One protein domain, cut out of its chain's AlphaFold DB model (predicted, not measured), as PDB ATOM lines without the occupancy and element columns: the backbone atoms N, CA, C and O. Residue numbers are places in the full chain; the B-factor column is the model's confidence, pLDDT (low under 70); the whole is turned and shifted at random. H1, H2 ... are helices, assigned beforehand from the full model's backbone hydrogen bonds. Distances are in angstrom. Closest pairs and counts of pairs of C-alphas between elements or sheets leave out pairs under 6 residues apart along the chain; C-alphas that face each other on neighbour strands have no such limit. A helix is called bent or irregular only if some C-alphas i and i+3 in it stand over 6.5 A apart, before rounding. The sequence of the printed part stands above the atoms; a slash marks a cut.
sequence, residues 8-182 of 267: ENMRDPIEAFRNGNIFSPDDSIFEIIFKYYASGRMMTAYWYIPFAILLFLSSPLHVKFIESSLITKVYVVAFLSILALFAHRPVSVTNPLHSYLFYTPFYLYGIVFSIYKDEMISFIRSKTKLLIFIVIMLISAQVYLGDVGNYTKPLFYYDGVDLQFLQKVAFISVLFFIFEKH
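AT A GLANCE: This is residues 8 to 182 of the 267 residues of the protein "Acyl_transf_3 domain-containing protein" of Vibrio rotiferianus (UniProt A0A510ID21). Two helical hairpins, H5 with H6 and H7b with H8, make the body, joined at one end by H7a. H1 and H2 lie far from H7a, with residues 8 to 13 sticking out. The printed part has 175 residues with eight named helices, H1 to H8, and no named strand: all helix. It is only just compact, close to loose, with a radius of gyration of the C-alphas of 18.4 A and spans of 55, 43 and 31 A.

HOW THE PARTS SIT: H1, residues 13 to 17, touches no helix, and H2, residues 29 to 39, is near H3, residues 48 to 57. H3 touches H6, residues 96 to 115, and H4, residues 59 to 67, only just touches H6, with 3 pairs of C-alphas within 8 A. H5, residues 70 to 87, makes a hairpin with H6, closest at C-alphas 84 and 102, 4.5 A. H7, residues 117 to 145, assigned by its hydrogen bonds as one helix, is bent: C-alphas 126 and 129 are 8.0 A apart, H7a ends at 126 and H7b begins at 129. H8, residues 163 to 181, makes a hairpin with H7b, closest at C-alphas 135 and 167, 5.0 A. H6 has 14 of 16 O i to N i+4 pairs within hydrogen-bond range; H1 has 0 of 1, but 2 of 2 O i to N i+3.

IN THESE COORDINATES: Find H1's start at C-alpha 13, (39.278, 7.286, 71.448), and H8's end at C-alpha 181, (59.707, -17.991, 36.624). H6 is only just irregular: C-alphas 102 and 105 are 7.0 A apart.

THE WHOLE: Links H1 to H2 and H7 to H8 are long, and residues 8 to 20 have pLDDT under 70.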
ATOM      1  N   GLU A   8      38.823   2.638  76.104       47.97
ATOM      2  CA  GLU A   8      39.369   3.205  77.345       47.97
ATOM      3  C   GLU A   8      40.906   3.237  77.430       47.97
ATOM      4  O   GLU A   8      41.468   4.041  78.165       47.97
ATOM      5  N   ASN A   9      41.585   2.398  76.651       48.84
ATOM      6  CA  ASN A   9      43.037   2.286  76.577       48.84
ATOM      7  C   ASN A   9      43.596   2.851  75.255       48.84
ATOM      8  O   ASN A   9      44.811   2.833  75.045       48.84
ATOM      9  N   MET A  10      42.742   3.309  74.327       52.84
ATOM     10  CA  MET A  10      43.195   3.908  73.071       52.84
ATOM     11  C   MET A  10      43.872   5.252  73.348       52.84
ATOM     12  O   MET A  10      43.362   6.080  74.097       52.84
ATOM     13  N   ARG A  11      45.010   5.492  72.685       51.12
ATOM     14  CA  ARG A  11      45.741   6.769  72.757       51.12
ATOM     15  C   ARG A  11      44.883   7.962  72.315       51.12
ATOM     16  O   ARG A  11      45.102   9.068  72.794       51.12
ATOM     17  N   ASP A  12      43.921   7.719  71.427       55.78
ATOM     18  CA  ASP A  12      42.886   8.668  71.029       55.78
ATOM     19  C   ASP A  12      41.569   7.909  70.742       55.78
ATOM     20  O   ASP A  12      41.434   7.294  69.685       55.78
ATOM     21  N   PRO A  13      40.585   7.919  71.657       54.94
ATOM     22  CA  PRO A  13      39.278   7.286  71.448       54.94
ATOM     23  C   PRO A  13      38.523   7.820  70.224       54.94
ATOM     24  O   PRO A  13      37.719   7.101  69.627       54.94
ATOM     25  N   ILE A  14      38.796   9.065  69.812       56.22
ATOM     26  CA  ILE A  14      38.199   9.689  68.624       56.22
ATOM     27  C   ILE A  14      38.743   9.017  67.350       56.22
ATOM     28  O   ILE A  14      38.056   8.983  66.328       56.22
ATOM     29  N   GLU A  15      39.917   8.369  67.411       56.72
ATOM     30  CA  GLU A  15      40.475   7.581  66.307       56.72
ATOM     31  C   GLU A  15      39.539   6.436  65.877       56.72
ATOM     32  O   GLU A  15      39.417   6.146  64.680       56.72
ATOM     33  N   ALA A  16      38.811   5.838  66.829       57.47
ATOM     34  CA  ALA A  16      37.821   4.795  66.563       57.47
ATOM     35  C   ALA A  16      36.630   5.300  65.733       57.47
ATOM     36  O   ALA A  16      36.011   4.505  65.028       57.47
ATOM     37  N   PHE A  17      36.360   6.605  65.752       65.69
ATOM     38  CA  PHE A  17      35.256   7.269  65.053       65.69
ATOM     39  C   PHE A  17      35.752   8.292  64.027       65.69
ATOM     40  O   PHE A  17      35.036   9.232  63.683       65.69
ATOM     41  N   ARG A  18      36.986   8.124  63.526       68.19
ATOM     42  CA  ARG A  18      37.541   8.991  62.480       68.19
ATOM     43  C   ARG A  18      36.545   9.181  61.348       68.19
ATOM     44  O   ARG A  18      35.911   8.222  60.909       68.19
ATOM     45  N   ASN A  19      36.481  10.407  60.831       67.06
ATOM     46  CA  ASN A  19      35.698  10.711  59.642       67.06
ATOM     47  C   ASN A  19      36.016   9.685  58.538       67.06
ATOM     48  O   ASN A  19      37.182   9.365  58.298       67.06
ATOM     49  N   GLY A  20      34.980   9.138  57.900       67.75
ATOM     50  CA  GLY A  20      35.093   8.027  56.950       67.75
ATOM     51  C   GLY A  20      34.938   6.633  57.565       67.75
ATOM     52  O   GLY A  20      34.789   5.669  56.812       67.75
ATOM     53  N   ASN A  21      34.917   6.510  58.896       80.06
ATOM     54  CA  ASN A  21      34.431   5.312  59.567       80.06
ATOM     55  C   ASN A  21      32.891   5.285  59.542       80.06
ATOM     56  O   ASN A  21      32.237   6.323  59.583       80.06
ATOM     57  N   ILE A  22      32.301   4.092  59.448       84.56
ATOM     58  CA  ILE A  22      30.840   3.931  59.433       84.56
ATOM     59  C   ILE A  22      30.236   3.946  60.841       84.56
ATOM     60  O   ILE A  22      29.023   4.085  60.967       84.56
ATOM     61  N   PHE A  23      31.055   3.745  61.876       85.50
ATOM     62  CA  PHE A  23      30.632   3.750  63.277       85.50
ATOM     63  C   PHE A  23      30.585   5.187  63.801       85.50
ATOM     64  O   PHE A  23      31.476   5.977  63.488       85.50
ATOM     65  N   SER A  24      29.572   5.494  64.606       84.38
ATOM     66  CA  SER A  24      29.367   6.782  65.274       84.38
ATOM     67  C   SER A  24      29.248   6.581  66.789       84.38
ATOM     68  O   SER A  24      28.711   5.552  67.207       84.38
ATOM     69  N   PRO A  25      29.694   7.540  67.626       81.19
ATOM     70  CA  PRO A  25      29.439   7.506  69.067       81.19
ATOM     71  C   PRO A  25      27.944   7.471  69.418       81.19
ATOM     72  O   PRO A  25      27.577   6.925  70.453       81.19
ATOM     73  N   ASP A  26      27.101   8.021  68.541       86.94
ATOM     74  CA  ASP A  26      25.648   8.111  68.727       86.94
ATOM     75  C   ASP A  26      24.889   6.860  68.243       86.94
ATOM     76  O   ASP A  26      23.659   6.828  68.293       86.94
ATOM     77  N   ASP A  27      25.597   5.834  67.754       87.38
ATOM     78  CA  ASP A  27      24.964   4.607  67.271       87.38
ATOM     79  C   ASP A  27      24.290   3.842  68.420       87.38
ATOM     80  O   ASP A  27      24.894   3.527  69.450       87.38
ATOM     81  N   SER A  28      23.042   3.437  68.209       93.00
ATOM     82  CA  SER A  28      22.358   2.483  69.075       93.00
ATOM     83  C   SER A  28      23.034   1.106  69.041       93.00
ATOM     84  O   SER A  28      23.689   0.721  68.071       93.00
ATOM     85  N   ILE A  29      22.804   0.288  70.074       89.88
ATOM     86  CA  ILE A  29      23.331  -1.089  70.141       89.88
ATOM     87  C   ILE A  29      22.965  -1.893  68.882       89.88
ATOM     88  O   ILE A  29      23.790  -2.644  68.359       89.88
ATOM     89  N   PHE A  30      21.740  -1.726  68.377       93.12
ATOM     90  CA  PHE A  30      21.288  -2.421  67.175       93.12
ATOM     91  C   PHE A  30      22.058  -1.973  65.925       93.12
ATOM     92  O   PHE A  30      22.495  -2.819  65.141       93.12
ATOM     93  N   GLU A  31      22.289  -0.668  65.762       91.50
ATOM     94  CA  GLU A  31      23.094  -0.128  64.660       91.50
ATOM     95  C   GLU A  31      24.540  -0.611  64.731       91.50
ATOM     96  O   GLU A  31      25.091  -1.020  63.710       91.50
ATOM     97  N   ILE A  32      25.137  -0.647  65.924       87.69
ATOM     98  CA  ILE A  32      26.494  -1.161  66.139       87.69
ATOM     99  C   ILE A  32      26.588  -2.626  65.703       87.69
ATOM    100  O   ILE A  32      27.477  -2.983  64.924       87.69
ATOM    101  N   ILE A  33      25.663  -3.478  66.163       88.31
ATOM    102  CA  ILE A  33      25.625  -4.901  65.791       88.31
ATOM    103  C   ILE A  33      25.494  -5.040  64.274       88.31
ATOM    104  O   ILE A  33      26.279  -5.754  63.647       88.31
ATOM    105  N   PHE A  34      24.544  -4.327  63.668       91.44
ATOM    106  CA  PHE A  34      24.343  -4.360  62.225       91.44
ATOM    107  C   PHE A  34      25.604  -3.930  61.464       91.44
ATOM    108  O   PHE A  34      26.063  -4.651  60.575       91.44
ATOM    109  N   LYS A  35      26.220  -2.803  61.842       90.00
ATOM    110  CA  LYS A  35      27.451  -2.287  61.228       90.00
ATOM    111  C   LYS A  35      28.612  -3.263  61.373       90.00
ATOM    112  O   LYS A  35      29.383  -3.409  60.425       90.00
ATOM    113  N   TYR A  36      28.733  -3.980  62.490       88.38
ATOM    114  CA  TYR A  36      29.759  -5.011  62.664       88.38
ATOM    115  C   TYR A  36      29.615  -6.171  61.680       88.38
ATOM    116  O   TYR A  36      30.610  -6.558  61.063       88.38
ATOM    117  N   TYR A  37      28.402  -6.692  61.491       89.38
ATOM    118  CA  TYR A  37      28.151  -7.756  60.514       89.38
ATOM    119  C   TYR A  37      28.281  -7.254  59.073       89.38
ATOM    120  O   TYR A  37      28.895  -7.924  58.246       89.38
ATOM    121  N   ALA A  38      27.767  -6.058  58.780       89.31
ATOM    122  CA  ALA A  38      27.817  -5.470  57.445       89.31
ATOM    123  C   ALA A  38      29.249  -5.132  57.005       89.31
ATOM    124  O   ALA A  38      29.594  -5.331  55.845       89.31
ATOM    125  N   SER A  39      30.094  -4.642  57.917       87.62
ATOM    126  CA  SER A  39      31.493  -4.294  57.621       87.62
ATOM    127  C   SER A  39      32.481  -5.438  57.815       87.62
ATOM    128  O   SER A  39      33.610  -5.351  57.341       87.62
ATOM    129  N   GLY A  40      32.097  -6.492  58.539       84.81
ATOM    130  CA  GLY A  40      33.023  -7.533  58.979       84.81
ATOM    131  C   GLY A  40      34.026  -7.040  60.029       84.81
ATOM    132  O   GLY A  40      34.961  -7.764  60.355       84.81
ATOM    133  N   ARG A  41      33.855  -5.830  60.587       82.25
ATOM    134  CA  ARG A  41      34.795  -5.229  61.553       82.25
ATOM    135  C   ARG A  41      34.796  -5.915  62.917       82.25
ATOM    136  O   ARG A  41      35.680  -5.636  63.716       82.25
ATOM    137  N   MET A  42      33.865  -6.836  63.187       78.69
ATOM    138  CA  MET A  42      33.869  -7.596  64.447       78.69
ATOM    139  C   MET A  42      35.212  -8.293  64.700       78.69
ATOM    140  O   MET A  42      35.595  -8.507  65.844       78.69
ATOM    141  N   MET A  43      35.940  -8.627  63.630       75.31
ATOM    142  CA  MET A  43      37.279  -9.190  63.695       75.31
ATOM    143  C   MET A  43      38.150  -8.612  62.582       75.31
ATOM    144  O   MET A  43      37.727  -8.513  61.434       75.31
ATOM    145  N   THR A  44      39.414  -8.308  62.881       73.06
ATOM    146  CA  THR A  44      40.348  -7.712  61.909       73.06
ATOM    147  C   THR A  44      40.546  -8.564  60.659       73.06
ATOM    148  O   THR A  44      40.817  -8.019  59.603       73.06
ATOM    149  N   ALA A  45      40.393  -9.884  60.730       76.81
ATOM    150  CA  ALA A  45      40.489 -10.739  59.548       76.81
ATOM    151  C   ALA A  45      39.191 -10.793  58.717       76.81
ATOM    152  O   ALA A  45      39.185 -11.395  57.659       76.81
ATOM    153  N   TYR A  46      38.073 -10.214  59.164       83.50
ATOM    154  CA  TYR A  46      36.757 -10.431  58.544       83.50
ATOM    155  C   TYR A  46      36.313  -9.281  57.635       83.50
ATOM    156  O   TYR A  46      35.366  -9.455  56.869       83.50
ATOM    157  N   TRP A  47      37.021  -8.145  57.639       84.06
ATOM    158  CA  TRP A  47      36.683  -6.984  56.800       84.06
ATOM    159  C   TRP A  47      36.582  -7.330  55.307       84.06
ATOM    160  O   TRP A  47      35.812  -6.715  54.570       84.06
ATOM    161  N   TYR A  48      37.362  -8.313  54.841       84.44
ATOM    162  CA  TYR A  48      37.391  -8.680  53.428       84.44
ATOM    163  C   TYR A  48      36.169  -9.508  53.013       84.44
ATOM    164  O   TYR A  48      35.891  -9.577  51.820       84.44
ATOM    165  N   ILE A  49      35.436 -10.128  53.949       90.56
ATOM    166  CA  ILE A  49      34.315 -11.024  53.625       90.56
ATOM    167  C   ILE A  49      33.164 -10.252  52.963       90.56
ATOM    168  O   ILE A  49      32.774 -10.641  51.861       90.56
ATOM    169  N   PRO A  50      32.645  -9.140  53.528       92.81
ATOM    170  CA  PRO A  50      31.614  -8.352  52.850       92.81
ATOM    171  C   PRO A  50      32.076  -7.805  51.496       92.81
ATOM    172  O   PRO A  50      31.321  -7.825  50.527       92.81
ATOM    173  N   PHE A  51      33.341  -7.384  51.395       92.75
ATOM    174  CA  PHE A  51      33.950  -6.998  50.121       92.75
ATOM    175  C   PHE A  51      33.950  -8.159  49.106       92.75
ATOM    176  O   PHE A  51      33.561  -7.972  47.953       92.75
ATOM    177  N   ALA A  52      34.339  -9.364  49.524       92.19
ATOM    178  CA  ALA A  52      34.365 -10.543  48.668       92.19
ATOM    179  C   ALA A  52      32.959 -10.921  48.187       92.19
ATOM    180  O   ALA A  52      32.794 -11.270  47.021       92.19
ATOM    181  N   ILE A  53      31.935 -10.795  49.041       95.44
ATOM    182  CA  ILE A  53      30.532 -10.993  48.646       95.44
ATOM    183  C   ILE A  53      30.157 -10.036  47.510       95.44
ATOM    184  O   ILE A  53      29.622 -10.489  46.503       95.44
ATOM    185  N   LEU A  54      30.482  -8.743  47.619       96.44
ATOM    186  CA  LEU A  54      30.222  -7.764  46.552       96.44
ATOM    187  C   LEU A  54      30.925  -8.141  45.240       96.44
ATOM    188  O   LEU A  54      30.340  -8.041  44.160       96.44
ATOM    189  N   LEU A  55      32.161  -8.628  45.337       94.81
ATOM    190  CA  LEU A  55      32.935  -9.097  44.194       94.81
ATOM    191  C   LEU A  55      32.281 -10.323  43.534       94.81
ATOM    192  O   LEU A  55      32.130 -10.353  42.314       94.81
ATOM    193  N   PHE A  56      31.807 -11.301  44.308       94.69
ATOM    194  CA  PHE A  56      31.081 -12.455  43.764       94.69
ATOM    195  C   PHE A  56      29.717 -12.085  43.181       94.69
ATOM    196  O   PHE A  56      29.371 -12.570  42.105       94.69
ATOM    197  N   LEU A  57      28.965 -11.189  43.825       97.12
ATOM    198  CA  LEU A  57      27.706 -10.660  43.286       97.12
ATOM    199  C   LEU A  57      27.917  -9.949  41.942       97.12
ATOM    200  O   LEU A  57      27.046  -9.985  41.075       97.12
ATOM    201  N   SER A  58      29.100  -9.372  41.737       97.12
ATOM    202  CA  SER A  58      29.502  -8.721  40.486       97.12
ATOM    203  C   SER A  58      29.996  -9.698  39.412       97.12
ATOM    204  O   SER A  58      30.373  -9.271  38.322       97.12
ATOM    205  N   SER A  59      29.943 -11.012  39.659       96.31
ATOM    206  CA  SER A  59      30.340 -12.053  38.701       96.31
ATOM    207  C   SER A  59      29.750 -11.872  37.293       96.31
ATOM    208  O   SER A  59      30.529 -11.944  36.341       96.31
ATOM    209  N   PRO A  60      28.452 -11.550  37.097       97.25
ATOM    210  CA  PRO A  60      27.917 -11.320  35.754       97.25
ATOM    211  C   PRO A  60      28.603 -10.161  35.015       97.25
ATOM    212  O   PRO A  60      28.779 -10.214  33.799       97.25
ATOM    213  N   LEU A  61      29.025  -9.116  35.739       97.38
ATOM    214  CA  LEU A  61      29.793  -8.007  35.170       97.38
ATOM    215  C   LEU A  61      31.216  -8.446  34.820       97.38
ATOM    216  O   LEU A  61      31.733  -8.051  33.778       97.38
ATOM    217  N   HIS A  62      31.830  -9.295  35.646       97.56
ATOM    218  CA  HIS A  62      33.148  -9.861  35.364       97.56
ATOM    219  C   HIS A  62      33.134 -10.731  34.105       97.56
ATOM    220  O   HIS A  62      34.040 -10.610  33.286       97.56
ATOM    221  N   VAL A  63      32.094 -11.546  33.902       97.56
ATOM    222  CA  VAL A  63      31.937 -12.344  32.672       97.56
ATOM    223  C   VAL A  63      31.823 -11.432  31.450       97.56
ATOM    224  O   VAL A  63      32.605 -11.574  30.513       97.56
ATOM    225  N   LYS A  64      30.959 -10.408  31.497       98.00
ATOM    226  CA  LYS A  64      30.860  -9.415  30.409       98.00
ATOM    227  C   LYS A  64      32.187  -8.701  30.141       98.00
ATOM    228  O   LYS A  64      32.537  -8.445  28.991       98.00
ATOM    229  N   PHE A  65      32.940  -8.376  31.189       98.31
ATOM    230  CA  PHE A  65      34.268  -7.782  31.062       98.31
ATOM    231  C   PHE A  65      35.255  -8.739  30.374       98.31
ATOM    232  O   PHE A  65      35.977  -8.316  29.469       98.31
ATOM    233  N   ILE A  66      35.260 -10.024  30.741       98.06
ATOM    234  CA  ILE A  66      36.094 -11.068  30.119       98.06
ATOM    235  C   ILE A  66      35.785 -11.199  28.621       98.06
ATOM    236  O   ILE A  66      36.714 -11.259  27.814       98.06
ATOM    237  N   GLU A  67      34.510 -11.177  28.243       97.75
ATOM    238  CA  GLU A  67      34.050 -11.317  26.853       97.75
ATOM    239  C   GLU A  67      34.258 -10.050  26.003       97.75
ATOM    240  O   GLU A  67      34.245 -10.109  24.776       97.75
ATOM    241  N   SER A  68      34.477  -8.894  26.635       98.00
ATOM    242  CA  SER A  68      34.639  -7.614  25.935       98.00
ATOM    243  C   SER A  68      35.944  -7.509  25.126       98.00
ATOM    244  O   SER A  68      36.881  -8.286  25.306       98.00
ATOM    245  N   SER A  69      36.056  -6.521  24.235       97.81
ATOM    246  CA  SER A  69      37.296  -6.290  23.475       97.81
ATOM    247  C   SER A  69      38.475  -5.893  24.385       97.81
ATOM    248  O   SER A  69      38.271  -5.329  25.459       97.81
ATOM    249  N   LEU A  70      39.724  -6.123  23.952       96.50
ATOM    250  CA  LEU A  70      40.916  -5.686  24.703       96.50
ATOM    251  C   LEU A  70      40.885  -4.179  25.001       96.50
ATOM    252  O   LEU A  70      41.208  -3.760  26.109       96.50
ATOM    253  N   ILE A  71      40.446  -3.378  24.029       97.50
ATOM    254  CA  ILE A  71      40.307  -1.927  24.172       97.50
ATOM    255  C   ILE A  71      39.345  -1.601  25.322       97.50
ATOM    256  O   ILE A  71      39.686  -0.830  26.216       97.50
ATOM    257  N   THR A  72      38.177  -2.249  25.358       97.81
ATOM    258  CA  THR A  72      37.206  -2.105  26.455       97.81
ATOM    259  C   THR A  72      37.811  -2.507  27.798       97.81
ATOM    260  O   THR A  72      37.665  -1.768  28.772       97.81
ATOM    261  N   LYS A  73      38.537  -3.632  27.853       98.19
ATOM    262  CA  LYS A  73      39.200  -4.094  29.080       98.19
ATOM    263  C   LYS A  73      40.180  -3.052  29.621       98.19
ATOM    264  O   LYS A  73      40.130  -2.718  30.803       98.19
ATOM    265  N   VAL A  74      41.035  -2.512  28.751       97.19
ATOM    266  CA  VAL A  74      42.021  -1.481  29.104       97.19
ATOM    267  C   VAL A  74      41.331  -0.209  29.586       97.19
ATOM    268  O   VAL A  74      41.701   0.302  30.641       97.19
ATOM    269  N   TYR A  75      40.303   0.273  28.880       98.19
ATOM    270  CA  TYR A  75      39.567   1.471  29.292       98.19
ATOM    271  C   TYR A  75      38.908   1.312  30.658       98.19
ATOM    272  O   TYR A  75      39.037   2.198  31.497       98.19
ATOM    273  N   VAL A  76      38.237   0.187  30.908       98.25
ATOM    274  CA  VAL A  76      37.570  -0.064  32.192       98.25
ATOM    275  C   VAL A  76      38.590  -0.152  33.328       98.25
ATOM    276  O   VAL A  76      38.401   0.489  34.361       98.25
ATOM    277  N   VAL A  77      39.697  -0.881  33.142       98.25
ATOM    278  CA  VAL A  77      40.756  -0.975  34.162       98.25
ATOM    279  C   VAL A  77      41.391   0.388  34.417       98.25
ATOM    280  O   VAL A  77      41.562   0.760  35.577       98.25
ATOM    281  N   ALA A  78      41.711   1.154  33.373       98.00
ATOM    282  CA  ALA A  78      42.308   2.480  33.510       98.00
ATOM    283  C   ALA A  78      41.359   3.455  34.223       98.00
ATOM    284  O   ALA A  78      41.762   4.109  35.181       98.00
ATOM    285  N   PHE A  79      40.089   3.497  33.815       98.25
ATOM    286  CA  PHE A  79      39.069   4.340  34.436       98.25
ATOM    287  C   PHE A  79      38.890   4.014  35.923       98.25
ATOM    288  O   PHE A  79      38.972   4.905  36.766       98.25
ATOM    289  N   LEU A  80      38.722   2.735  36.269       98.06
ATOM    290  CA  LEU A  80      38.582   2.317  37.666       98.06
ATOM    291  C   LEU A  80      39.866   2.534  38.472       98.06
ATOM    292  O   LEU A  80      39.790   2.846  39.656       98.06
ATOM    293  N   SER A  81      41.040   2.421  37.845       98.06
ATOM    294  CA  SER A  81      42.320   2.735  38.490       98.06
ATOM    295  C   SER A  81      42.426   4.220  38.827       98.06
ATOM    296  O   SER A  81      42.880   4.555  39.914       98.06
ATOM    297  N   ILE A  82      41.957   5.113  37.947       97.56
ATOM    298  CA  ILE A  82      41.874   6.554  38.233       97.56
ATOM    299  C   ILE A  82      40.937   6.804  39.417       97.56
ATOM    300  O   ILE A  82      41.301   7.527  40.339       97.56
ATOM    301  N   LEU A  83      39.762   6.166  39.446       97.06
ATOM    302  CA  LEU A  83      38.861   6.290  40.594       97.06
ATOM    303  C   LEU A  83      39.516   5.794  41.889       97.06
ATOM    304  O   LEU A  83      39.426   6.473  42.906       97.06
ATOM    305  N   ALA A  84      40.210   4.656  41.863       97.00
ATOM    306  CA  ALA A  84      40.896   4.118  43.036       97.00
ATOM    307  C   ALA A  84      42.053   5.015  43.513       97.00
ATOM    308  O   ALA A  84      42.191   5.220  44.720       97.00
ATOM    309  N   LEU A  85      42.815   5.607  42.582       96.75
ATOM    310  CA  LEU A  85      43.892   6.561  42.874       96.75
ATOM    311  C   LEU A  85      43.413   7.759  43.687       96.75
ATOM    312  O   LEU A  85      44.155   8.235  44.537       96.75
ATOM    313  N   PHE A  86      42.189   8.227  43.437       96.12
ATOM    314  CA  PHE A  86      41.598   9.349  44.164       96.12
ATOM    315  C   PHE A  86      40.668   8.923  45.295       96.12
ATOM    316  O   PHE A  86      40.344   9.749  46.137       96.12
ATOM    317  N   ALA A  87      40.205   7.674  45.346       94.56
ATOM    318  CA  ALA A  87      39.359   7.178  46.431       94.56
ATOM    319  C   ALA A  87      40.181   6.781  47.667       94.56
ATOM    320  O   ALA A  87      39.706   6.977  48.787       94.56
ATOM    321  N   HIS A  88      41.393   6.252  47.456       94.62
ATOM    322  CA  HIS A  88      42.229   5.545  48.439       94.62
ATOM    323  C   HIS A  88      41.462   4.401  49.127       94.62
ATOM    324  O   HIS A  88      40.309   4.097  48.800       94.62
ATOM    325  N   ARG A  89      42.093   3.748  50.106       91.62
ATOM    326  CA  ARG A  89      41.419   2.739  50.929       91.62
ATOM    327  C   ARG A  89      40.462   3.394  51.931       91.62
ATOM    328  O   ARG A  89      40.761   4.481  52.434       91.62
ATOM    329  N   PRO A  90      39.356   2.723  52.291       91.38
ATOM    330  CA  PRO A  90      38.499   3.197  53.367       91.38
ATOM    331  C   PRO A  90      39.264   3.300  54.679       91.38
ATOM    332  O   PRO A  90      40.036   2.401  55.036       91.38
ATOM    333  N   VAL A  91      38.993   4.374  55.422       86.94
ATOM    334  CA  VAL A  91      39.480   4.537  56.793       86.94
ATOM    335  C   VAL A  91      39.113   3.293  57.572       86.94
ATOM    336  O   VAL A  91      37.959   2.862  57.579       86.94
ATOM    337  N   SER A  92      40.112   2.689  58.217       81.50
ATOM    338  CA  SER A  92      39.886   1.528  59.071       81.50
ATOM    339  C   SER A  92      39.287   0.297  58.354       81.50
ATOM    340  O   SER A  92      38.960  -0.689  59.008       81.50
ATOM    341  N   VAL A  93      39.171   0.313  57.023       85.31
ATOM    342  CA  VAL A  93      38.591  -0.757  56.200       85.31
ATOM    343  C   VAL A  93      37.142  -1.120  56.563       85.31
ATOM    344  O   VAL A  93      36.720  -2.269  56.467       85.31
ATOM    345  N   THR A  94      36.356  -0.136  57.000       86.19
ATOM    346  CA  THR A  94      35.008  -0.370  57.553       86.19
ATOM    347  C   THR A  94      33.883  -0.261  56.547       86.19
ATOM    348  O   THR A  94      32.762  -0.641  56.860       86.19
ATOM    349  N   ASN A  95      34.151   0.281  55.361       91.31
ATOM    350  CA  ASN A  95      33.153   0.471  54.321       91.31
ATOM    351  C   ASN A  95      33.411  -0.518  53.169       91.31
ATOM    352  O   ASN A  95      34.291  -0.265  52.339       91.31
ATOM    353  N   PRO A  96      32.655  -1.630  53.082       93.12
ATOM    354  CA  PRO A  96      32.844  -2.631  52.035       93.12
ATOM    355  C   PRO A  96      32.621  -2.103  50.620       93.12
ATOM    356  O   PRO A  96      33.291  -2.566  49.703       93.12
ATOM    357  N   LEU A  97      31.719  -1.133  50.430       94.00
ATOM    358  CA  LEU A  97      31.456  -0.532  49.119       94.00
ATOM    359  C   LEU A  97      32.639   0.321  48.656       94.00
ATOM    360  O   LEU A  97      33.052   0.244  47.501       94.00
ATOM    361  N   HIS A  98      33.231   1.093  49.570       94.88
ATOM    362  CA  HIS A  98      34.459   1.841  49.289       94.88
ATOM    363  C   HIS A  98      35.627   0.883  49.013       94.88
ATOM    364  O   HIS A  98      36.332   1.051  48.019       94.88
ATOM    365  N   SER A  99      35.779  -0.186  49.804       94.88
ATOM    366  CA  SER A  99      36.752  -1.253  49.521       94.88
ATOM    367  C   SER A  99      36.521  -1.869  48.142       94.88
ATOM    368  O   SER A  99      37.471  -2.053  47.388       94.88
ATOM    369  N   TYR A 100      35.270  -2.152  47.777       96.25
ATOM    370  CA  TYR A 100      34.917  -2.686  46.466       96.25
ATOM    371  C   TYR A 100      35.366  -1.748  45.343       96.25
ATOM    372  O   TYR A 100      36.094  -2.189  44.456       96.25
ATOM    373  N   LEU A 101      35.047  -0.453  45.419       96.06
ATOM    374  CA  LEU A 101      35.511   0.538  44.441       96.06
ATOM    375  C   LEU A 101      37.044   0.554  44.314       96.06
ATOM    376  O   LEU A 101      37.566   0.515  43.202       96.06
ATOM    377  N   PHE A 102      37.759   0.577  45.441       96.56
ATOM    378  CA  PHE A 102      39.220   0.663  45.460       96.56
ATOM    379  C   PHE A 102      39.909  -0.612  44.942       96.56
ATOM    380  O   PHE A 102      40.894  -0.535  44.207       96.56
ATOM    381  N   TYR A 103      39.410  -1.795  45.309       96.38
ATOM    382  CA  TYR A 103      40.056  -3.073  44.987       96.38
ATOM    383  C   TYR A 103      39.616  -3.686  43.650       96.38
ATOM    384  O   TYR A 103      40.350  -4.509  43.097       96.38
ATOM    385  N   THR A 104      38.476  -3.279  43.085       97.25
ATOM    386  CA  THR A 104      38.005  -3.761  41.772       97.25
ATOM    387  C   THR A 104      39.042  -3.617  40.647       97.25
ATOM    388  O   THR A 104      39.254  -4.605  39.941       97.25
ATOM    389  N   PRO A 105      39.745  -2.480  40.453       97.50
ATOM    390  CA  PRO A 105      40.744  -2.385  39.385       97.50
ATOM    391  C   PRO A 105      41.893  -3.392  39.537       97.50
ATOM    392  O   PRO A 105      42.344  -3.928  38.530       97.50
ATOM    393  N   PHE A 106      42.321  -3.723  40.763       97.00
ATOM    394  CA  PHE A 106      43.311  -4.787  40.982       97.00
ATOM    395  C   PHE A 106      42.776  -6.156  40.560       97.00
ATOM    396  O   PHE A 106      43.495  -6.937  39.937       97.00
ATOM    397  N   TYR A 107      41.511  -6.445  40.877       96.94
ATOM    398  CA  TYR A 107      40.873  -7.702  40.497       96.94
ATOM    399  C   TYR A 107      40.743  -7.836  38.973       96.94
ATOM    400  O   TYR A 107      41.163  -8.843  38.402       96.94
ATOM    401  N   LEU A 108      40.250  -6.795  38.296       97.94
ATOM    402  CA  LEU A 108      40.136  -6.782  36.835       97.94
ATOM    403  C   LEU A 108      41.505  -6.802  36.146       97.94
ATOM    404  O   LEU A 108      41.660  -7.476  35.130       97.94
ATOM    405  N   TYR A 109      42.512  -6.129  36.710       97.38
ATOM    406  CA  TYR A 109      43.897  -6.242  36.249       97.38
ATOM    407  C   TYR A 109      44.383  -7.696  36.302       97.38
ATOM    408  O   TYR A 109      44.958  -8.178  35.330       97.38
ATOM    409  N   GLY A 110      44.083  -8.424  37.382       96.19
ATOM    410  CA  GLY A 110      44.377  -9.855  37.498       96.19
ATOM    411  C   GLY A 110      43.669 -10.712  36.442       96.19
ATOM    412  O   GLY A 110      44.282 -11.627  35.890       96.19
ATOM    413  N   ILE A 111      42.415 -10.394  36.101       96.88
ATOM    414  CA  ILE A 111      41.693 -11.048  34.996       96.88
ATOM    415  C   ILE A 111      42.414 -10.804  33.667       96.88
ATOM    416  O   ILE A 111      42.706 -11.759  32.952       96.88
ATOM    417  N   VAL A 112      42.728  -9.545  33.339       97.38
ATOM    418  CA  VAL A 112      43.439  -9.196  32.095       97.38
ATOM    419  C   VAL A 112      44.789  -9.901  32.036       97.38
ATOM    420  O   VAL A 112      45.111 -10.513  31.021       97.38
ATOM    421  N   PHE A 113      45.545  -9.869  33.134       95.44
ATOM    422  CA  PHE A 113      46.822 -10.559  33.244       95.44
ATOM    423  C   PHE A 113      46.675 -12.052  32.953       95.44
ATOM    424  O   PHE A 113      47.472 -12.609  32.213       95.44
ATOM    425  N   SER A 114      45.653 -12.694  33.516       94.88
ATOM    426  CA  SER A 114      45.434 -14.134  33.352       94.88
ATOM    427  C   SER A 114      45.037 -14.508  31.922       94.88
ATOM    428  O   SER A 114      45.451 -15.556  31.439       94.88
ATOM    429  N   ILE A 115      44.260 -13.658  31.238       96.69
ATOM    430  CA  ILE A 115      43.850 -13.873  29.839       96.69
ATOM    431  C   ILE A 115      45.047 -13.750  28.887       96.69
ATOM    432  O   ILE A 115      45.197 -14.579  27.997       96.69
ATOM    433  N   TYR A 116      45.894 -12.735  29.079       95.94
ATOM    434  CA  TYR A 116      47.047 -12.428  28.216       95.94
ATOM    435  C   TYR A 116      48.369 -12.781  28.898       95.94
ATOM    436  O   TYR A 116      49.321 -11.997  28.900       95.94
ATOM    437  N   LYS A 117      48.393 -13.928  29.583       94.38
ATOM    438  CA  LYS A 117      49.470 -14.305  30.502       94.38
ATOM    439  C   LYS A 117      50.842 -14.243  29.831       94.38
ATOM    440  O   LYS A 117      51.750 -13.609  30.370       94.38
ATOM    441  N   ASP A 118      50.990 -14.861  28.665       94.31
ATOM    442  CA  ASP A 118      52.284 -14.981  27.989       94.31
ATOM    443  C   ASP A 118      52.790 -13.623  27.481       94.31
ATOM    444  O   ASP A 118      53.961 -13.268  27.677       94.31
ATOM    445  N   GLU A 119      51.907 -12.811  26.898       95.38
ATOM    446  CA  GLU A 119      52.222 -11.459  26.439       95.38
ATOM    447  C   GLU A 119      52.592 -10.548  27.610       95.38
ATOM    448  O   GLU A 119      53.588  -9.821  27.545       95.38
ATOM    449  N   MET A 120      51.837 -10.622  28.708       94.75
ATOM    450  CA  MET A 120      52.073  -9.842  29.923       94.75
ATOM    451  C   MET A 120      53.395 -10.220  30.585       94.75
ATOM    452  O   MET A 120      54.179  -9.336  30.930       94.75
ATOM    453  N   ILE A 121      53.698 -11.515  30.711       94.50
ATOM    454  CA  ILE A 121      54.986 -11.999  31.226       94.50
ATOM    455  C   ILE A 121      56.132 -11.501  30.348       94.50
ATOM    456  O   ILE A 121      57.131 -11.004  30.871       94.50
ATOM    457  N   SER A 122      56.006 -11.600  29.022       94.81
ATOM    458  CA  SER A 122      57.033 -11.128  28.086       94.81
ATOM    459  C   SER A 122      57.260  -9.615  28.207       94.81
ATOM    460  O   SER A 122      58.405  -9.156  28.319       94.81
ATOM    461  N   PHE A 123      56.174  -8.840  28.282       95.00
ATOM    462  CA  PHE A 123      56.213  -7.395  28.488       95.00
ATOM    463  C   PHE A 123      56.891  -7.036  29.815       95.00
ATOM    464  O   PHE A 123      57.871  -6.283  29.826       95.00
ATOM    465  N   ILE A 124      56.445  -7.627  30.925       95.81
ATOM    466  CA  ILE A 124      56.985  -7.372  32.267       95.81
ATOM    467  C   ILE A 124      58.450  -7.778  32.347       95.81
ATOM    468  O   ILE A 124      59.250  -7.021  32.896       95.81
ATOM    469  N   ARG A 125      58.843  -8.907  31.749       94.94
ATOM    470  CA  ARG A 125      60.246  -9.337  31.672       94.94
ATOM    471  C   ARG A 125      61.121  -8.253  31.047       94.94
ATOM    472  O   ARG A 125      62.173  -7.925  31.589       94.94
ATOM    473  N   SER A 126      60.674  -7.658  29.940       95.62
ATOM    474  CA  SER A 126      61.418  -6.587  29.263       95.62
ATOM    475  C   SER A 126      61.490  -5.288  30.081       95.62
ATOM    476  O   SER A 126      62.432  -4.511  29.931       95.62
ATOM    477  N   LYS A 127      60.517  -5.056  30.971       96.62
ATOM    478  CA  LYS A 127      60.387  -3.836  31.783       96.62
ATOM    479  C   LYS A 127      60.679  -4.040  33.270       96.62
ATOM    480  O   LYS A 127      60.501  -3.106  34.043       96.62
ATOM    481  N   THR A 128      61.174  -5.203  33.695       95.88
ATOM    482  CA  THR A 128      61.287  -5.548  35.127       95.88
ATOM    483  C   THR A 128      62.140  -4.537  35.893       95.88
ATOM    484  O   THR A 128      61.731  -4.064  36.948       95.88
ATOM    485  N   LYS A 129      63.293  -4.137  35.335       96.12
ATOM    486  CA  LYS A 129      64.168  -3.123  35.950       96.12
ATOM    487  C   LYS A 129      63.467  -1.770  36.104       96.12
ATOM    488  O   LYS A 129      63.595  -1.142  37.147       96.12
ATOM    489  N   LEU A 130      62.705  -1.355  35.089       97.19
ATOM    490  CA  LEU A 130      61.927  -0.116  35.122       97.19
ATOM    491  C   LEU A 130      60.820  -0.185  36.181       97.19
ATOM    492  O   LEU A 130      60.659   0.755  36.946       97.19
ATOM    493  N   LEU A 131      60.091  -1.300  36.266       97.19
ATOM    494  CA  LEU A 131      59.039  -1.487  37.268       97.19
ATOM    495  C   LEU A 131      59.602  -1.482  38.695       97.19
ATOM    496  O   LEU A 131      59.040  -0.821  39.560       97.19
ATOM    497  N   ILE A 132      60.735  -2.153  38.937       97.25
ATOM    498  CA  ILE A 132      61.427  -2.114  40.237       97.25
ATOM    499  C   ILE A 132      61.881  -0.688  40.563       97.25
ATOM    500  O   ILE A 132      61.681  -0.228  41.684       97.25
ATOM    501  N   PHE A 133      62.444   0.028  39.587       97.69
ATOM    502  CA  PHE A 133      62.821   1.427  39.761       97.69
ATOM    503  C   PHE A 133      61.614   2.300  40.132       97.69
ATOM    504  O   PHE A 133      61.707   3.072  41.078       97.69
ATOM    505  N   ILE A 134      60.472   2.133  39.456       97.38
ATOM    506  CA  ILE A 134      59.223   2.839  39.785       97.38
ATOM    507  C   ILE A 134      58.782   2.523  41.219       97.38
ATOM    508  O   ILE A 134      58.445   3.439  41.961       97.38
ATOM    509  N   VAL A 135      58.817   1.253  41.637       97.19
ATOM    510  CA  VAL A 135      58.456   0.852  43.007       97.19
ATOM    511  C   VAL A 135      59.361   1.531  44.036       97.19
ATOM    512  O   VAL A 135      58.849   2.105  44.993       97.19
ATOM    513  N   ILE A 136      60.682   1.501  43.838       97.06
ATOM    514  CA  ILE A 136      61.644   2.137  44.751       97.06
ATOM    515  C   ILE A 136      61.446   3.654  44.767       97.06
ATOM    516  O   ILE A 136      61.415   4.246  45.838       97.06
ATOM    517  N   MET A 137      61.265   4.279  43.601       97.25
ATOM    518  CA  MET A 137      61.034   5.719  43.487       97.25
ATOM    519  C   MET A 137      59.774   6.150  44.248       97.25
ATOM    520  O   MET A 137      59.837   7.098  45.025       97.25
ATOM    521  N   LEU A 138      58.663   5.422  44.093       95.94
ATOM    522  CA  LEU A 138      57.410   5.721  44.792       95.94
ATOM    523  C   LEU A 138      57.522   5.517  46.308       95.94
ATOM    524  O   LEU A 138      56.998   6.333  47.060       95.94
ATOM    525  N   ILE A 139      58.228   4.475  46.764       94.06
ATOM    526  CA  ILE A 139      58.497   4.266  48.197       94.06
ATOM    527  C   ILE A 139      59.340   5.415  48.754       94.06
ATOM    528  O   ILE A 139      59.002   5.976  49.792       94.06
ATOM    529  N   SER A 140      60.419   5.794  48.068       94.00
ATOM    530  CA  SER A 140      61.269   6.908  48.492       94.00
ATOM    531  C   SER A 140      60.499   8.227  48.535       94.00
ATOM    532  O   SER A 140      60.694   9.006  49.463       94.00
ATOM    533  N   ALA A 141      59.603   8.464  47.572       94.19
ATOM    534  CA  ALA A 141      58.736   9.638  47.562       94.19
ATOM    535  C   ALA A 141      57.784   9.657  48.769       94.19
ATOM    536  O   ALA A 141      57.694  10.681  49.434       94.19
ATOM    537  N   GLN A 142      57.145   8.530  49.100       91.69
ATOM    538  CA  GLN A 142      56.290   8.406  50.292       91.69
ATOM    539  C   GLN A 142      57.063   8.710  51.579       91.69
ATOM    540  O   GLN A 142      56.628   9.519  52.393       91.69
ATOM    541  N   VAL A 143      58.244   8.102  51.738       90.00
ATOM    542  CA  VAL A 143      59.095   8.317  52.918       90.00
ATOM    543  C   VAL A 143      59.537   9.778  53.016       90.00
ATOM    544  O   VAL A 143      59.514  10.350  54.100       90.00
ATOM    545  N   TYR A 144      59.907  10.395  51.893       92.25
ATOM    546  CA  TYR A 144      60.299  11.802  51.844       92.25
ATOM    547  C   TYR A 144      59.147  12.755  52.197       92.25
ATOM    548  O   TYR A 144      59.373  13.758  52.868       92.25
ATOM    549  N   LEU A 145      57.920  12.438  51.777       90.44
ATOM    550  CA  LEU A 145      56.714  13.201  52.120       90.44
ATOM    551  C   LEU A 145      56.261  12.992  53.574       90.44
ATOM    552  O   LEU A 145      55.388  13.713  54.047       90.44
ATOM    553  N   GLY A 146      56.880  12.054  54.298       85.31
ATOM    554  CA  GLY A 146      56.531  11.734  55.680       85.31
ATOM    555  C   GLY A 146      55.311  10.821  55.805       85.31
ATOM    556  O   GLY A 146      54.755  10.698  56.896       85.31
ATOM    557  N   ASP A 147      54.898  10.164  54.719       83.56
ATOM    558  CA  ASP A 147      53.751   9.266  54.745       83.56
ATOM    559  C   ASP A 147      54.104   7.954  55.452       83.56
ATOM    560  O   ASP A 147      54.965   7.185  55.009       83.56
ATOM    561  N   VAL A 148      53.391   7.656  56.540       75.69
ATOM    562  CA  VAL A 148      53.562   6.427  57.323       75.69
ATOM    563  C   VAL A 148      52.281   5.598  57.286       75.69
ATOM    564  O   VAL A 148      51.186   6.085  57.548       75.69
ATOM    565  N   GLY A 149      52.415   4.297  57.020       78.00
ATOM    566  CA  GLY A 149      51.280   3.371  57.013       78.00
ATOM    567  C   GLY A 149      50.581   3.305  55.658       78.00
ATOM    568  O   GLY A 149      51.229   3.438  54.631       78.00
ATOM    569  N   ASN A 150      49.279   3.000  55.635       85.81
ATOM    570  CA  ASN A 150      48.517   2.911  54.386       85.81
ATOM    571  C   ASN A 150      47.806   4.230  54.089       85.81
ATOM    572  O   ASN A 150      47.285   4.853  55.009       85.81
ATOM    573  N   TYR A 151      47.677   4.576  52.811       89.88
ATOM    574  CA  TYR A 151      46.851   5.708  52.401       89.88
ATOM    575  C   TYR A 151      45.377   5.357  52.618       89.88
ATOM    576  O   TYR A 151      44.831   4.451  51.977       89.88
ATOM    577  N   THR A 152      44.732   6.054  53.553       90.12
ATOM    578  CA  THR A 152      43.314   5.861  53.874       90.12
ATOM    579  C   THR A 152      42.623   7.195  54.065       90.12
ATOM    580  O   THR A 152      43.170   8.057  54.745       90.12
ATOM    581  N   LYS A 153      41.409   7.347  53.541       89.12
ATOM    582  CA  LYS A 153      40.610   8.568  53.721       89.12
ATOM    583  C   LYS A 153      39.115   8.296  53.520       89.12
ATOM    584  O   LYS A 153      38.763   7.223  53.024       89.12
ATOM    585  N   PRO A 154      38.219   9.230  53.877       90.06
ATOM    586  CA  PRO A 154      36.820   9.166  53.459       90.06
ATOM    587  C   PRO A 154      36.686   9.197  51.931       90.06
ATOM    588  O   PRO A 154      37.412   9.921  51.251       90.06
ATOM    589  N   LEU A 155      35.713   8.462  51.386       88.88
ATOM    590  CA  LEU A 155      35.541   8.301  49.937       88.88
ATOM    591  C   LEU A 155      35.497   9.634  49.168       88.88
ATOM    592  O   LEU A 155      36.200   9.786  48.172       88.88
ATOM    593  N   PHE A 156      34.716  10.602  49.653       90.56
ATOM    594  CA  PHE A 156      34.491  11.891  48.985       90.56
ATOM    595  C   PHE A 156      35.404  13.026  49.470       90.56
ATOM    596  O   PHE A 156      35.205  14.177  49.095       90.56
ATOM    597  N   TYR A 157      36.396  12.721  50.303       91.25
ATOM    598  CA  TYR A 157      37.387  13.697  50.751       91.25
ATOM    599  C   TYR A 157      38.607  13.660  49.829       91.25
ATOM    600  O   TYR A 157      39.053  12.572  49.484       91.25
ATOM    601  N   TYR A 158      39.160  14.798  49.414       91.19
ATOM    602  CA  TYR A 158      40.381  14.821  48.601       91.19
ATOM    603  C   TYR A 158      41.620  14.918  49.495       91.19
ATOM    604  O   TYR A 158      41.681  15.797  50.347       91.19
ATOM    605  N   ASP A 159      42.600  14.039  49.275       88.81
ATOM    606  CA  ASP A 159      43.841  13.977  50.067       88.81
ATOM    607  C   ASP A 159      45.053  13.629  49.184       88.81
ATOM    608  O   ASP A 159      45.913  12.827  49.535       88.81
ATOM    609  N   GLY A 160      45.071  14.169  47.964       91.56
ATOM    610  CA  GLY A 160      46.111  13.864  46.982       91.56
ATOM    611  C   GLY A 160      45.871  12.570  46.198       91.56
ATOM    612  O   GLY A 160      44.733  12.145  45.999       91.56
ATOM    613  N   VAL A 161      46.966  12.007  45.681       93.81
ATOM    614  CA  VAL A 161      46.981  10.823  44.807       93.81
ATOM    615  C   VAL A 161      47.580   9.640  45.556       93.81
ATOM    616  O   VAL A 161      48.657   9.765  46.137       93.81
ATOM    617  N   ASP A 162      46.945   8.470  45.463       95.00
ATOM    618  CA  ASP A 162      47.443   7.241  46.080       95.00
ATOM    619  C   ASP A 162      48.721   6.708  45.407       95.00
ATOM    620  O   ASP A 162      48.692   5.891  44.478       95.00
ATOM    621  N   LEU A 163      49.881   7.136  45.914       94.25
ATOM    622  CA  LEU A 163      51.179   6.630  45.466       94.25
ATOM    623  C   LEU A 163      51.335   5.130  45.758       94.25
ATOM    624  O   LEU A 163      52.026   4.427  45.012       94.25
ATOM    625  N   GLN A 164      50.686   4.611  46.807       94.44
ATOM    626  CA  GLN A 164      50.733   3.188  47.147       94.44
ATOM    627  C   GLN A 164      49.960   2.346  46.147       94.44
ATOM    628  O   GLN A 164      50.369   1.219  45.871       94.44
ATOM    629  N   PHE A 165      48.875   2.866  45.577       96.00
ATOM    630  CA  PHE A 165      48.156   2.193  44.504       96.00
ATOM    631  C   PHE A 165      49.090   1.933  43.314       96.00
ATOM    632  O   PHE A 165      49.260   0.779  42.909       96.00
ATOM    633  N   LEU A 166      49.766   2.974  42.810       95.44
ATOM    634  CA  LEU A 166      50.710   2.855  41.686       95.44
ATOM    635  C   LEU A 166      51.853   1.889  42.009       95.44
ATOM    636  O   LEU A 166      52.180   1.001  41.215       95.44
ATOM    637  N   GLN A 167      52.418   2.027  43.208       95.50
ATOM    638  CA  GLN A 167      53.474   1.155  43.708       95.50
ATOM    639  C   GLN A 167      53.013  -0.305  43.736       95.50
ATOM    640  O   GLN A 167      53.742  -1.187  43.286       95.50
ATOM    641  N   LYS A 168      51.803  -0.584  44.238       95.38
ATOM    642  CA  LYS A 168      51.251  -1.941  44.339       95.38
ATOM    643  C   LYS A 168      51.003  -2.549  42.966       95.38
ATOM    644  O   LYS A 168      51.349  -3.711  42.789       95.38
ATOM    645  N   VAL A 169      50.470  -1.802  41.997       95.56
ATOM    646  CA  VAL A 169      50.260  -2.309  40.625       95.56
ATOM    647  C   VAL A 169      51.594  -2.709  39.984       95.56
ATOM    648  O   VAL A 169      51.733  -3.831  39.486       95.56
ATOM    649  N   ALA A 170      52.607  -1.840  40.054       96.06
ATOM    650  CA  ALA A 170      53.939  -2.145  39.530       96.06
ATOM    651  C   ALA A 170      54.578  -3.338  40.262       96.06
ATOM    652  O   ALA A 170      55.115  -4.249  39.630       96.06
ATOM    653  N   PHE A 171      54.476  -3.368  41.591       96.44
ATOM    654  CA  PHE A 171      55.081  -4.413  42.406       96.44
ATOM    655  C   PHE A 171      54.425  -5.778  42.194       96.44
ATOM    656  O   PHE A 171      55.136  -6.768  42.030       96.44
ATOM    657  N   ILE A 172      53.091  -5.849  42.121       95.31
ATOM    658  CA  ILE A 172      52.384  -7.117  41.898       95.31
ATOM    659  C   ILE A 172      52.742  -7.704  40.531       95.31
ATOM    660  O   ILE A 172      52.957  -8.906  40.429       95.31
ATOM    661  N   SER A 173      52.911  -6.854  39.511       94.44
ATOM    662  CA  SER A 173      53.353  -7.262  38.171       94.44
ATOM    663  C   SER A 173      54.716  -7.962  38.222       94.44
ATOM    664  O   SER A 173      54.903  -9.033  37.644       94.44
ATOM    665  N   VAL A 174      55.667  -7.377  38.958       95.12
ATOM    666  CA  VAL A 174      57.009  -7.946  39.156       95.12
ATOM    667  C   VAL A 174      56.942  -9.250  39.949       95.12
ATOM    668  O   VAL A 174      57.595 -10.220  39.568       95.12
ATOM    669  N   LEU A 175      56.143  -9.303  41.017       93.69
ATOM    670  CA  LEU A 175      55.969 -10.517  41.815       93.69
ATOM    671  C   LEU A 175      55.393 -11.665  40.986       93.69
ATOM    672  O   LEU A 175      55.934 -12.766  41.047       93.69
ATOM    673  N   PHE A 176      54.362 -11.417  40.174       90.81
ATOM    674  CA  PHE A 176      53.807 -12.434  39.275       90.81
ATOM    675  C   PHE A 176      54.865 -12.981  38.320       90.81
ATOM    676  O   PHE A 176      55.006 -14.193  38.200       90.81
ATOM    677  N   PHE A 177      55.661 -12.109  37.696       92.75
ATOM    678  CA  PHE A 177      56.755 -12.542  36.827       92.75
ATOM    679  C   PHE A 177      57.792 -13.407  37.566       92.75
ATOM    680  O   PHE A 177      58.217 -14.440  37.048       92.75
ATOM    681  N   ILE A 178      58.195 -13.011  38.777       91.94
ATOM    682  CA  ILE A 178      59.165 -13.765  39.584       91.94
ATOM    683  C   ILE A 178      58.600 -15.133  39.977       91.94
ATOM    684  O   ILE A 178      59.298 -16.133  39.818       91.94
ATOM    685  N   PHE A 179      57.358 -15.187  40.465       88.94
ATOM    686  CA  PHE A 179      56.722 -16.429  40.909       88.94
ATOM    687  C   PHE A 179      56.409 -17.384  39.760       88.94
ATOM    688  O   PHE A 179      56.505 -18.592  39.938       88.94
ATOM    689  N   GLU A 180      56.099 -16.865  38.574       87.62
ATOM    690  CA  GLU A 180      55.942 -17.697  37.384       87.62
ATOM    691  C   GLU A 180      57.281 -18.304  36.942       87.62
ATOM    692  O   GLU A 180      57.352 -19.468  36.555       87.62
ATOM    693  N   LYS A 181      58.370 -17.530  37.019       86.31
ATOM    694  CA  LYS A 181      59.707 -17.991  36.624       86.31
ATOM    695  C   LYS A 181      60.322 -18.968  37.631       86.31
ATOM    696  O   LYS A 181      61.119 -19.823  37.245       86.31
ATOM    697  N   HIS A 182      60.013 -18.808  38.913       85.62
ATOM    698  CA  HIS A 182      60.637 -19.552  40.000       85.62
ATOM    699  C   HIS A 182      59.593 -20.345  40.783       85.62
ATOM    700  O   HIS A 182      58.864 -19.801  41.609       85.62
TER     701      HIS A 182